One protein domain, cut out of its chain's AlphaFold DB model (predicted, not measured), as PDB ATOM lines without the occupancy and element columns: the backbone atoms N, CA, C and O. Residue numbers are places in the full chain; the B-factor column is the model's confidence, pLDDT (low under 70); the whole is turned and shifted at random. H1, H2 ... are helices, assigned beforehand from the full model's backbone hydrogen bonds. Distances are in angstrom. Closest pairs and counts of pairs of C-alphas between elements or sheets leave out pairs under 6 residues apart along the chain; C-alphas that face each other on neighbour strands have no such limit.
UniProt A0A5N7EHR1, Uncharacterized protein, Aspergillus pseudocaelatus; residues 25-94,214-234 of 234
ATOM      1  N   VAL A  25     187.720 226.676 208.568       57.00
ATOM      2  CA  VAL A  25     186.962 225.987 207.524       57.00
ATOM      3  C   VAL A  25     186.699 224.574 208.040       57.00
ATOM      4  O   VAL A  25     187.524 223.689 207.854       57.00
ATOM      5  N   GLU A  26     185.597 224.367 208.762       56.00
ATOM      6  CA  GLU A  26     185.155 223.025 209.134       56.00
ATOM      7  C   GLU A  26     184.502 222.393 207.897       56.00
ATOM      8  O   GLU A  26     183.420 222.831 207.481       56.00
ATOM      9  N   PRO A  27     185.131 221.385 207.263       62.09
ATOM     10  CA  PRO A  27     184.538 220.737 206.112       62.09
ATOM     11  C   PRO A  27     183.277 219.999 206.561       62.09
ATOM     12  O   PRO A  27     183.324 218.960 207.222       62.09
ATOM     13  N   ARG A  28     182.117 220.540 206.192       68.44
ATOM     14  CA  ARG A  28     180.845 219.847 206.383       68.44
ATOM     15  C   ARG A  28     180.696 218.794 205.303       68.44
ATOM     16  O   ARG A  28     180.673 219.104 204.113       68.44
ATOM     17  N   PHE A  29     180.572 217.546 205.730       73.00
ATOM     18  CA  PHE A  29     180.340 216.439 204.816       73.00
ATOM     19  C   PHE A  29     178.940 216.530 204.226       73.00
ATOM     20  O   PHE A  29     177.949 216.704 204.944       73.00
ATOM     21  N   HIS A  30     178.863 216.400 202.908       76.75
ATOM     22  CA  HIS A  30     177.594 216.442 202.210       76.75
ATOM     23  C   HIS A  30     176.873 215.098 202.296       76.75
ATOM     24  O   HIS A  30     177.480 214.027 202.295       76.75
ATOM     25  N   ASN A  31     175.544 215.159 202.349       77.19
ATOM     26  CA  ASN A  31     174.714 213.965 202.312       77.19
ATOM     27  C   ASN A  31     174.651 213.432 200.871       77.19
ATOM     28  O   ASN A  31     174.102 214.093 199.992       77.19
ATOM     29  N   TYR A  32     175.140 212.210 200.657       71.75
ATOM     30  CA  TYR A  32     175.184 211.514 199.358       71.75
ATOM     31  C   TYR A  32     173.837 211.442 198.643       71.75
ATOM     32  O   TYR A  32     173.796 211.387 197.420       71.75
ATOM     33  N   TYR A  33     172.726 211.440 199.382       70.56
ATOM     34  CA  TYR A  33     171.385 211.340 198.810       70.56
ATOM     35  C   TYR A  33     170.811 212.686 198.363       70.56
ATOM     36  O   TYR A  33     169.713 212.724 197.806       70.56
ATOM     37  N   ARG A  34     171.514 213.793 198.619       75.44
ATOM     38  CA  ARG A  34     171.074 215.144 198.263       75.44
ATOM     39  C   ARG A  34     171.937 215.713 197.150       75.44
ATOM     40  O   ARG A  34     173.127 215.428 197.047       75.44
ATOM     41  N   GLU A  35     171.343 216.544 196.309       77.88
ATOM     42  CA  GLU A  35     172.115 217.335 195.357       77.88
ATOM     43  C   GLU A  35     172.917 218.420 196.083       77.88
ATOM     44  O   GLU A  35     172.384 219.053 197.001       77.88
ATOM     45  N   PRO A  36     174.221 218.573 195.766       76.94
ATOM     46  CA  PRO A  36     174.986 219.701 196.267       76.94
ATOM     47  C   PRO A  36     174.401 220.993 195.695       76.94
ATOM     48  O   PRO A  36     173.792 221.000 194.625       76.94
ATOM     49  N   ARG A  37     174.551 222.098 196.426       78.12
ATOM     50  CA  ARG A  37     174.028 223.382 195.956       78.12
ATOM     51  C   ARG A  37     174.863 223.885 194.769       78.12
ATOM     52  O   ARG A  37     176.078 223.719 194.806       78.12
ATOM     53  N   PRO A  38     174.265 224.585 193.784       74.81
ATOM     54  CA  PRO A  38     174.983 225.029 192.582       74.81
ATOM     55  C   PRO A  38     176.205 225.926 192.840       74.81
ATOM     56  O   PRO A  38     177.114 225.973 192.027       74.81
ATOM     57  N   HIS A  39     176.235 226.641 193.970       77.00
ATOM     58  CA  HIS A  39     177.331 227.545 194.344       77.00
ATOM     59  C   HIS A  39     178.458 226.863 195.139       77.00
ATOM     60  O   HIS A  39     179.378 227.538 195.598       77.00
ATOM     61  N   TRP A  40     178.378 225.552 195.384       77.69
ATOM     62  CA  TRP A  40     179.425 224.830 196.105       77.69
ATOM     63  C   TRP A  40     180.546 224.432 195.148       77.69
ATOM     64  O   TRP A  40     180.358 223.570 194.297       77.69
ATOM     65  N   VAL A  41     181.718 225.048 195.320       69.81
ATOM     66  CA  VAL A  41     182.918 224.772 194.505       69.81
ATOM     67  C   VAL A  41     183.574 223.441 194.894       69.81
ATOM     68  O   VAL A  41     184.096 222.738 194.038       69.81
ATOM     69  N   TRP A  42     183.513 223.068 196.177       70.44
ATOM     70  CA  TRP A  42     184.096 221.834 196.709       70.44
ATOM     71  C   TRP A  42     183.064 221.079 197.542       70.44
ATOM     72  O   TRP A  42     182.417 221.665 198.413       70.44
ATOM     73  N   VAL A  43     182.922 219.774 197.300       73.62
ATOM     74  CA  VAL A  43     181.983 218.909 198.026       73.62
ATOM     75  C   VAL A  43     182.723 217.684 198.548       73.62
ATOM     76  O   VAL A  43     183.243 216.887 197.774       73.62
ATOM     77  N   GLY A  44     182.774 217.542 199.873       75.31
ATOM     78  CA  GLY A  44     183.384 216.396 200.545       75.31
ATOM     79  C   GLY A  44     182.351 215.338 200.932       75.31
ATOM     80  O   GLY A  44     181.274 215.659 201.441       75.31
ATOM     81  N   TYR A  45     182.712 214.071 200.751       76.00
ATOM     82  CA  TYR A  45     181.892 212.903 201.068       76.00
ATOM     83  C   TYR A  45     182.680 211.974 201.999       76.00
ATOM     84  O   TYR A  45     183.868 211.753 201.776       76.00
ATOM     85  N   ARG A  46     182.058 211.418 203.049       79.06
ATOM     86  CA  ARG A  46     182.718 210.372 203.861       79.06
ATOM     87  C   ARG A  46     182.676 209.039 203.118       79.06
ATOM     88  O   ARG A  46     181.641 208.649 202.593       79.06
ATOM     89  N   VAL A  47     183.757 208.292 203.116       79.50
ATOM     90  CA  VAL A  47     183.736 206.907 202.643       79.50
ATOM     91  C   VAL A  47     184.458 206.094 203.698       79.50
ATOM     92  O   VAL A  47     185.506 206.514 204.183       79.50
ATOM     93  N   HIS A  48     183.884 204.966 204.121       84.94
ATOM     94  CA  HIS A  48     184.614 204.068 205.009       84.94
ATOM     95  C   HIS A  48     185.860 203.566 204.280       84.94
ATOM     96  O   HIS A  48     185.770 203.222 203.102       84.94
ATOM     97  N   ALA A  49     186.991 203.461 204.980       88.00
ATOM     98  CA  ALA A  49     188.240 202.988 204.382       88.00
ATOM     99  C   ALA A  49     188.055 201.648 203.643       88.00
ATOM    100  O   ALA A  49     188.530 201.491 202.526       88.00
ATOM    101  N   ARG A  50     187.256 200.730 204.211       88.94
ATOM    102  CA  ARG A  50     186.896 199.451 203.579       88.94
ATOM    103  C   ARG A  50     186.052 199.604 202.315       88.94
ATOM    104  O   ARG A  50     186.295 198.912 201.339       88.94
ATOM    105  N   CYS A  51     185.087 200.522 202.293       87.69
ATOM    106  CA  CYS A  51     184.303 200.779 201.083       87.69
ATOM    107  C   CYS A  51     185.178 201.338 199.955       87.69
ATOM    108  O   CYS A  51     184.973 200.972 198.801       87.69
ATOM    109  N   TRP A  52     186.147 202.197 200.289       90.56
ATOM    110  CA  TRP A  52     187.116 202.706 199.319       90.56
ATOM    111  C   TRP A  52     188.060 201.604 198.822       90.56
ATOM    112  O   TRP A  52     188.273 201.484 197.625       90.56
ATOM    113  N   GLU A  53     188.553 200.750 199.721       92.44
ATOM    114  CA  GLU A  53     189.378 199.584 199.376       92.44
ATOM    115  C   GLU A  53     188.640 198.608 198.446       92.44
ATOM    116  O   GLU A  53     189.178 198.191 197.425       92.44
ATOM    117  N   LEU A  54     187.371 198.291 198.723       91.88
ATOM    118  CA  LEU A  54     186.571 197.465 197.813       91.88
ATOM    119  C   LEU A  54     186.405 198.131 196.442       91.88
ATOM    120  O   LEU A  54     186.475 197.463 195.412       91.88
ATOM    121  N   LEU A  55     186.188 199.448 196.433       92.06
ATOM    122  CA  LEU A  55     186.046 200.226 195.211       92.06
ATOM    123  C   LEU A  55     187.342 200.232 194.385       92.06
ATOM    124  O   LEU A  55     187.250 200.142 193.165       92.06
ATOM    125  N   SER A  56     188.523 200.276 195.015       91.62
ATOM    126  CA  SER A  56     189.810 200.261 194.302       91.62
ATOM    127  C   SER A  56     190.098 198.946 193.575       91.62
ATOM    128  O   SER A  56     190.848 198.946 192.604       91.62
ATOM    129  N   TYR A  57     189.472 197.839 193.986       91.44
ATOM    130  CA  TYR A  57     189.557 196.557 193.271       91.44
ATOM    131  C   TYR A  57     188.505 196.398 192.162       91.44
ATOM    132  O   TYR A  57     188.477 195.378 191.473       91.44
ATOM    133  N   HIS A  58     187.628 197.387 191.982       93.44
ATOM    134  CA  HIS A  58     186.560 197.379 190.990       93.44
ATOM    135  C   HIS A  58     186.858 198.378 189.858       93.44
ATOM    136  O   HIS A  58     187.444 199.429 190.093       93.44
ATOM    137  N   GLU A  59     186.390 198.116 188.630       92.00
ATOM    138  CA  GLU A  59     186.587 199.014 187.467       92.00
ATOM    139  C   GLU A  59     186.066 200.443 187.735       92.00
ATOM    140  O   GLU A  59     186.656 201.442 187.321       92.00
ATOM    141  N   LEU A  60     184.987 200.545 188.514       93.12
ATOM    142  CA  LEU A  60     184.423 201.817 188.980       93.12
ATOM    143  C   LEU A  60     185.417 202.652 189.809       93.12
ATOM    144  O   LEU A  60     185.287 203.873 189.824       93.12
ATOM    145  N   GLY A  61     186.409 202.038 190.463       92.56
ATOM    146  CA  GLY A  61     187.445 202.743 191.221       92.56
ATOM    147  C   GLY A  61     188.267 203.688 190.356       92.56
ATOM    148  O   GLY A  61     188.375 204.866 190.683       92.56
ATOM    149  N   ALA A  62     188.711 203.232 189.183       92.12
ATOM    150  CA  ALA A  62     189.429 204.085 188.233       92.12
ATOM    151  C   ALA A  62     188.572 205.260 187.729       92.12
ATOM    152  O   ALA A  62     189.096 206.320 187.384       92.12
ATOM    153  N   THR A  63     187.246 205.085 187.683       92.62
ATOM    154  CA  THR A  63     186.321 206.174 187.343       92.62
ATOM    155  C   THR A  63     186.153 207.138 188.512       92.62
ATOM    156  O   THR A  63     186.237 208.344 188.316       92.62
ATOM    157  N   ALA A  64     185.993 206.621 189.732       90.88
ATOM    158  CA  ALA A  64     185.848 207.420 190.946       90.88
ATOM    159  C   ALA A  64     187.089 208.274 191.255       90.88
ATOM    160  O   ALA A  64     186.947 209.376 191.778       90.88
ATOM    161  N   GLU A  65     188.289 207.792 190.919       89.88
ATOM    162  CA  GLU A  65     189.533 208.560 191.049       89.88
ATOM    163  C   GLU A  65     189.608 209.747 190.079       89.88
ATOM    164  O   GLU A  65     190.167 210.787 190.426       89.88
ATOM    165  N   LYS A  66     189.041 209.611 188.873       90.00
ATOM    166  CA  LYS A  66     189.048 210.664 187.843       90.00
ATOM    167  C   LYS A  66     187.902 211.652 188.019       90.00
ATOM    168  O   LYS A  66     188.102 212.858 187.922       90.00
ATOM    169  N   ASP A  67     186.706 211.128 188.256       88.12
ATOM    170  CA  ASP A  67     185.475 211.886 188.416       88.12
ATOM    171  C   ASP A  67     184.598 211.205 189.475       88.12
ATOM    172  O   ASP A  67     183.793 210.311 189.216       88.12
ATOM    173  N   LEU A  68     184.747 211.635 190.727       86.06
ATOM    174  CA  LEU A  68     183.890 211.142 191.802       86.06
ATOM    175  C   LEU A  68     182.445 211.656 191.658       86.06
ATOM    176  O   LEU A  68     181.505 211.015 192.136       86.06
ATOM    177  N   ALA A  69     182.241 212.806 191.006       84.19
ATOM    178  CA  ALA A  69     180.931 213.434 190.898       84.19
ATOM    179  C   ALA A  69     179.981 212.596 190.033       84.19
ATOM    180  O   ALA A  69     178.834 212.378 190.446       84.19
ATOM    181  N   ILE A  70     180.454 212.056 188.902       88.69
ATOM    182  CA  ILE A  70     179.642 211.176 188.046       88.69
ATOM    183  C   ILE A  70     179.247 209.883 188.771       88.69
ATOM    184  O   ILE A  70     178.084 209.472 188.719       88.69
ATOM    185  N   VAL A  71     180.156 209.298 189.559       90.19
ATOM    186  CA  VAL A  71     179.865 208.104 190.373       90.19
ATOM    187  C   VAL A  71     178.778 208.403 191.410       90.19
ATOM    188  O   VAL A  71     177.873 207.597 191.626       90.19
ATOM    189  N   LEU A  72     178.800 209.590 192.019       88.06
ATOM    190  CA  LEU A  72     177.786 210.018 192.986       88.06
ATOM    191  C   LEU A  72     176.435 210.354 192.341       88.06
ATOM    192  O   LEU A  72     175.386 210.161 192.964       88.06
ATOM    193  N   VAL A  73     176.416 210.865 191.107       88.38
ATOM    194  CA  VAL A  73     175.180 210.979 190.310       88.38
ATOM    195  C   VAL A  73     174.591 209.588 190.071       88.38
ATOM    196  O   VAL A  73     173.424 209.364 190.406       88.38
ATOM    197  N   ALA A  74     175.402 208.642 189.597       91.56
ATOM    198  CA  ALA A  74     174.970 207.274 189.324       91.56
ATOM    199  C   ALA A  74     174.476 206.544 190.589       91.56
ATOM    200  O   ALA A  74     173.410 205.929 190.577       91.56
ATOM    201  N   LEU A  75     175.172 206.698 191.721       89.00
ATOM    202  CA  LEU A  75     174.743 206.195 193.034       89.00
ATOM    203  C   LEU A  75     173.347 206.702 193.422       89.00
ATOM    204  O   LEU A  75     172.494 205.925 193.861       89.00
ATOM    205  N   ARG A  76     173.084 208.001 193.237       86.56
ATOM    206  CA  ARG A  76     171.773 208.602 193.523       86.56
ATOM    207  C   ARG A  76     170.689 208.077 192.591       86.56
ATOM    208  O   ARG A  76     169.581 207.810 193.057       86.56
ATOM    209  N   GLN A  77     170.987 207.917 191.303       87.81
ATOM    210  CA  GLN A  77     170.051 207.335 190.340       87.81
ATOM    211  C   GLN A  77     169.711 205.887 190.705       87.81
ATOM    212  O   GLN A  77     168.531 205.553 190.830       87.81
ATOM    213  N   ARG A  78     170.719 205.061 191.007       86.94
ATOM    214  CA  ARG A  78     170.518 203.691 191.491       86.94
ATOM    215  C   ARG A  78     169.653 203.651 192.744       86.94
ATOM    216  O   ARG A  78     168.733 202.847 192.830       86.94
ATOM    217  N   PHE A  79     169.909 204.531 193.709       83.12
ATOM    218  CA  PHE A  79     169.119 204.591 194.935       83.12
ATOM    219  C   PHE A  79     167.652 204.971 194.679       83.12
ATOM    220  O   PHE A  79     166.752 204.371 195.270       83.12
ATOM    221  N   LYS A  80     167.388 205.918 193.765       83.12
ATOM    222  CA  LYS A  80     166.022 206.252 193.322       83.12
ATOM    223  C   LYS A  80     165.329 205.025 192.706       83.12
ATOM    224  O   LYS A  80     164.201 204.724 193.093       83.12
ATOM    225  N   LEU A  81     166.020 204.275 191.840       80.69
ATOM    226  CA  LEU A  81     165.508 203.032 191.237       80.69
ATOM    227  C   LEU A  81     165.276 201.922 192.278       80.69
ATOM    228  O   LEU A  81     164.258 201.235 192.240       80.69
ATOM    229  N   GLY A  82     166.188 201.755 193.236       75.44
ATOM    230  CA  GLY A  82     166.099 200.740 194.290       75.44
ATOM    231  C   GLY A  82     164.905 200.950 195.222       75.44
ATOM    232  O   GLY A  82     164.199 199.989 195.531       75.44
ATOM    233  N   ARG A  83     164.609 202.206 195.595       65.12
ATOM    234  CA  ARG A  83     163.380 202.536 196.340       65.12
ATOM    235  C   ARG A  83     162.120 202.157 195.568       65.12
ATOM    236  O   ARG A  83     161.176 201.658 196.169       65.12
ATOM    237  N   GLN A  84     162.105 202.385 194.255       62.31
ATOM    238  CA  GLN A  84     160.964 202.026 193.407       62.31
ATOM    239  C   GLN A  84     160.787 200.506 193.300       62.31
ATOM    240  O   GLN A  84     159.659 200.023 193.267       62.31
ATOM    241  N   ARG A  85     161.890 199.748 193.296       67.06
ATOM    242  CA  ARG A  85     161.888 198.283 193.161       67.06
ATOM    243  C   ARG A  85     161.682 197.514 194.472       67.06
ATOM    244  O   ARG A  85     161.621 196.293 194.412       67.06
ATOM    245  N   LYS A  86     161.594 198.185 195.634       63.69
ATOM    246  CA  LYS A  86     161.589 197.546 196.971       63.69
ATOM    247  C   LYS A  86     162.676 196.465 197.101       63.69
ATOM    248  O   LYS A  86     162.415 195.376 197.598       63.69
ATOM    249  N   ALA A  87     163.880 196.744 196.599       64.06
ATOM    250  CA  ALA A  87     164.959 195.766 196.657       64.06
ATOM    251  C   ALA A  87     165.276 195.437 198.125       64.06
ATOM    252  O   ALA A  87     165.631 196.335 198.891       64.06
ATOM    253  N   GLU A  88     165.134 194.168 198.509       62.28
ATOM    254  CA  GLU A  88     165.570 193.693 199.819       62.28
ATOM    255  C   GLU A  88     167.091 193.833 199.899       62.28
ATOM    256  O   GLU A  88     167.834 193.328 199.053       62.28
ATOM    257  N   ILE A  89     167.551 194.590 200.893       67.38
ATOM    258  CA  ILE A  89     168.964 194.637 201.247       67.38
ATOM    259  C   ILE A  89     169.209 193.365 202.059       67.38
ATOM    260  O   ILE A  89     168.549 193.203 203.087       67.38
ATOM    261  N   PRO A  90     170.105 192.464 201.616       68.06
ATOM    262  CA  PRO A  90     170.443 191.286 202.397       68.06
ATOM    263  C   PRO A  90     170.886 191.694 203.799       68.06
ATOM    264  O   PRO A  90     171.546 192.726 203.963       68.06
ATOM    265  N   GLU A  91     170.540 190.884 204.796       70.94
ATOM    266  CA  GLU A  91     171.056 191.073 206.145       70.94
ATOM    267  C   GLU A  91     172.589 191.078 206.086       70.94
ATOM    268  O   GLU A  91     173.222 190.128 205.620       70.94
ATOM    269  N   MET A  92     173.179 192.216 206.452       68.94
ATOM    270  CA  MET A  92     174.621 192.412 206.380       68.94
ATOM    271  C   MET A  92     175.273 191.638 207.517       68.94
ATOM    272  O   MET A  92     174.937 191.828 208.686       68.94
ATOM    273  N   THR A  93     176.232 190.788 207.172       71.00
ATOM    274  CA  THR A  93     176.991 190.018 208.155       71.00
ATOM    275  C   THR A  93     177.812 190.923 209.064       71.00
ATOM    276  O   THR A  93     178.308 191.962 208.631       71.00
ATOM    277  N   ALA A  94     178.052 190.481 210.300       76.75
ATOM    278  CA  ALA A  94     178.974 191.162 211.210       76.75
ATOM    279  C   ALA A  94     180.450 191.076 210.759       76.75
ATOM    280  O   ALA A  94     181.268 191.892 211.179       76.75
ATOM    281  N   ARG A 214     180.020 190.353 200.073       92.12
ATOM    282  CA  ARG A 214     180.995 190.897 199.111       92.12
ATOM    283  C   ARG A 214     180.467 190.812 197.678       92.12
ATOM    284  O   ARG A 214     180.456 191.815 196.973       92.12
ATOM    285  N   ARG A 215     179.971 189.644 197.258       91.94
ATOM    286  CA  ARG A 215     179.402 189.425 195.917       91.94
ATOM    287  C   ARG A 215     178.198 190.327 195.642       91.94
ATOM    288  O   ARG A 215     178.083 190.869 194.545       91.94
ATOM    289  N   TYR A 216     177.319 190.511 196.625       90.06
ATOM    290  CA  TYR A 216     176.200 191.446 196.511       90.06
ATOM    291  C   TYR A 216     176.683 192.891 196.332       90.06
ATOM    292  O   TYR A 216     176.194 193.592 195.447       90.06
ATOM    293  N   LEU A 217     177.664 193.328 197.128       90.62
ATOM    294  CA  LEU A 217     178.241 194.668 197.017       90.62
ATOM    295  C   LEU A 217     178.892 194.893 195.648       90.62
ATOM    296  O   LEU A 217     178.640 195.924 195.035       90.62
ATOM    297  N   LEU A 218     179.649 193.922 195.132       93.25
ATOM    298  CA  LEU A 218     180.243 194.002 193.793       93.25
ATOM    299  C   LEU A 218     179.169 194.139 192.706       93.25
ATOM    300  O   LEU A 218     179.245 195.052 191.895       93.25
ATOM    301  N   LYS A 219     178.089 193.351 192.778       92.00
ATOM    302  CA  LYS A 219     176.944 193.502 191.864       92.00
ATOM    303  C   LYS A 219     176.314 194.899 191.944       92.00
ATOM    304  O   LYS A 219     175.893 195.458 190.935       92.00
ATOM    305  N   CYS A 220     176.243 195.485 193.141       90.12
ATOM    306  CA  CYS A 220     175.778 196.862 193.298       90.12
ATOM    307  C   CYS A 220     176.702 197.861 192.583       90.12
ATOM    308  O   CYS A 220     176.207 198.837 192.023       90.12
ATOM    309  N   LEU A 221     178.019 197.635 192.616       93.19
ATOM    310  CA  LEU A 221     179.002 198.458 191.910       93.19
ATOM    311  C   LEU A 221     178.903 198.285 190.387       93.19
ATOM    312  O   LEU A 221     178.973 199.291 189.683       93.19
ATOM    313  N   ASP A 222     178.645 197.072 189.889       94.12
ATOM    314  CA  ASP A 222     178.386 196.811 188.463       94.12
ATOM    315  C   ASP A 222     177.167 197.599 187.952       94.12
ATOM    316  O   ASP A 222     177.204 198.221 186.890       94.12
ATOM    317  N   GLU A 223     176.081 197.631 188.733       92.81
ATOM    318  CA  GLU A 223     174.879 198.411 188.408       92.81
ATOM    319  C   GLU A 223     175.178 199.915 188.329       92.81
ATOM    320  O   GLU A 223     174.667 200.605 187.447       92.81
ATOM    321  N   ILE A 224     176.015 200.434 189.233       93.25
ATOM    322  CA  ILE A 224     176.434 201.843 189.218       93.25
ATOM    323  C   ILE A 224     177.315 202.116 188.001       93.25
ATOM    324  O   ILE A 224     177.108 203.118 187.323       93.25
ATOM    325  N   LEU A 225     178.263 201.228 187.704       94.75
ATOM    326  CA  LEU A 225     179.148 201.351 186.550       94.75
ATOM    327  C   LEU A 225     178.362 201.376 185.236       94.75
ATOM    328  O   LEU A 225     178.663 202.186 184.365       94.75
ATOM    329  N   SER A 226     177.326 200.546 185.114       94.88
ATOM    330  CA  SER A 226     176.413 200.566 183.968       94.88
ATOM    331  C   SER A 226     175.733 201.931 183.804       94.88
ATOM    332  O   SER A 226     175.751 202.504 182.718       94.88
ATOM    333  N   ILE A 227     175.228 202.513 184.898       94.25
ATOM    334  CA  ILE A 227     174.635 203.858 184.876       94.25
ATOM    335  C   ILE A 227     175.675 204.913 184.475       94.25
ATOM    336  O   ILE A 227     175.382 205.774 183.649       94.25
ATOM    337  N   VAL A 228     176.894 204.847 185.017       94.56
ATOM    338  CA  VAL A 228     177.971 205.775 184.641       94.56
ATOM    339  C   VAL A 228     178.245 205.708 183.140       94.56
ATOM    340  O   VAL A 228     178.262 206.756 182.505       94.56
ATOM    341  N   LYS A 229     178.365 204.502 182.568       94.06
ATOM    342  CA  LYS A 229     178.567 204.307 181.123       94.06
ATOM    343  C   LYS A 229     177.445 204.965 180.306       94.06
ATOM    344  O   LYS A 229     177.718 205.709 179.376       94.06
ATOM    345  N   THR A 230     176.183 204.820 180.724       93.44
ATOM    346  CA  THR A 230     175.065 205.506 180.040       93.44
ATOM    347  C   THR A 230     175.112 207.032 180.142       93.44
ATOM    348  O   THR A 230     174.671 207.715 179.223       93.44
ATOM    349  N   LEU A 231     175.639 207.577 181.245       90.06
ATOM    350  CA  LEU A 231     175.753 209.023 181.454       90.06
ATOM    351  C   LEU A 231     176.921 209.643 180.687       90.06
ATOM    352  O   LEU A 231     176.847 210.821 180.364       90.06
ATOM    353  N   THR A 232     177.990 208.887 180.429       85.81
ATOM    354  CA  THR A 232     179.135 209.357 179.635       85.81
ATOM    355  C   THR A 232     178.890 209.287 178.133       85.81
ATOM    356  O   THR A 232     179.519 210.032 177.391       85.81
ATOM    357  N   ASP A 233     177.996 208.397 177.697       79.31
ATOM    358  CA  ASP A 233     177.651 208.204 176.284       79.31
ATOM    359  C   ASP A 233     176.521 209.144 175.802       79.31
ATOM    360  O   ASP A 233     176.177 209.126 174.619       79.31
ATOM    361  N   SER A 234     175.932 209.940 176.708       56.56
ATOM    362  CA  SER A 234     174.853 210.913 176.442       56.56
ATOM    363  C   SER A 234     175.385 212.339 176.337       56.56
ATOM    364  O   SER A 234     174.891 213.080 175.458       56.56
TER     365      SER A 234
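This is residues 25 to 94 and 214 to 234 of the 234 residues of an uncharacterized protein of Aspergillus pseudocaelatus (UniProt A0A5N7EHR1). Two long helices, H3 and H4, cross steeply as a lopsided X, with the short H2 packed beside the crossing and the short H1 near H2. A long stretch with no named element, residues 25 to 48, loops out and folds back before H1, while residues 81 to 86 at the far end of H3 stick out. The printed part has 91 residues with four named helices, H1 to H4 in chain order, and no named strand; its class is all helix. It is compact, with a radius of gyration of the C-alphas of 14.0 A and spans of 38 by 36 by 27 A.

Go first to H1, residues 49 to 56, and H2, residues 59 to 66: they are close but not clearly touching, about perpendicular at 75 degrees, with Leu 55 and Gly 61 their closest C-alphas at 4.9 A. H3, residues 68 to 85, touches H2 with residues 70 to 71 alone; the closest C-alphas, of Ala 64 and Val 71, are 6.0 A apart. H1 and H3 are apart. H4, residues 214 to 232, touches H3 through residues 223 to 231, closest at the C-alphas of Ala 74 and Ile 227, 5.6 A, opposite ways at a steep tilt of 68 degrees, only just short of about perpendicular. Every O i to N i+4 pair is within hydrogen-bond range in H1, H3 and H4, but 2 of 4 in H2.

Find C-alpha 49 at (188.240, 202.988, 204.382), where H1 begins. H3 runs 25.5 A from C-alpha 68 to C-alpha 85, and H4 runs 26.9 A to C-alpha 232 at (179.135, 209.357, 179.635).

Residues 95 to 213 are not printed; C-alphas 94 and 214 are 12.3 A apart across this cut. The pLDDT is under 70 at residues 25 to 28, 41, 83 to 90, 92 and 234.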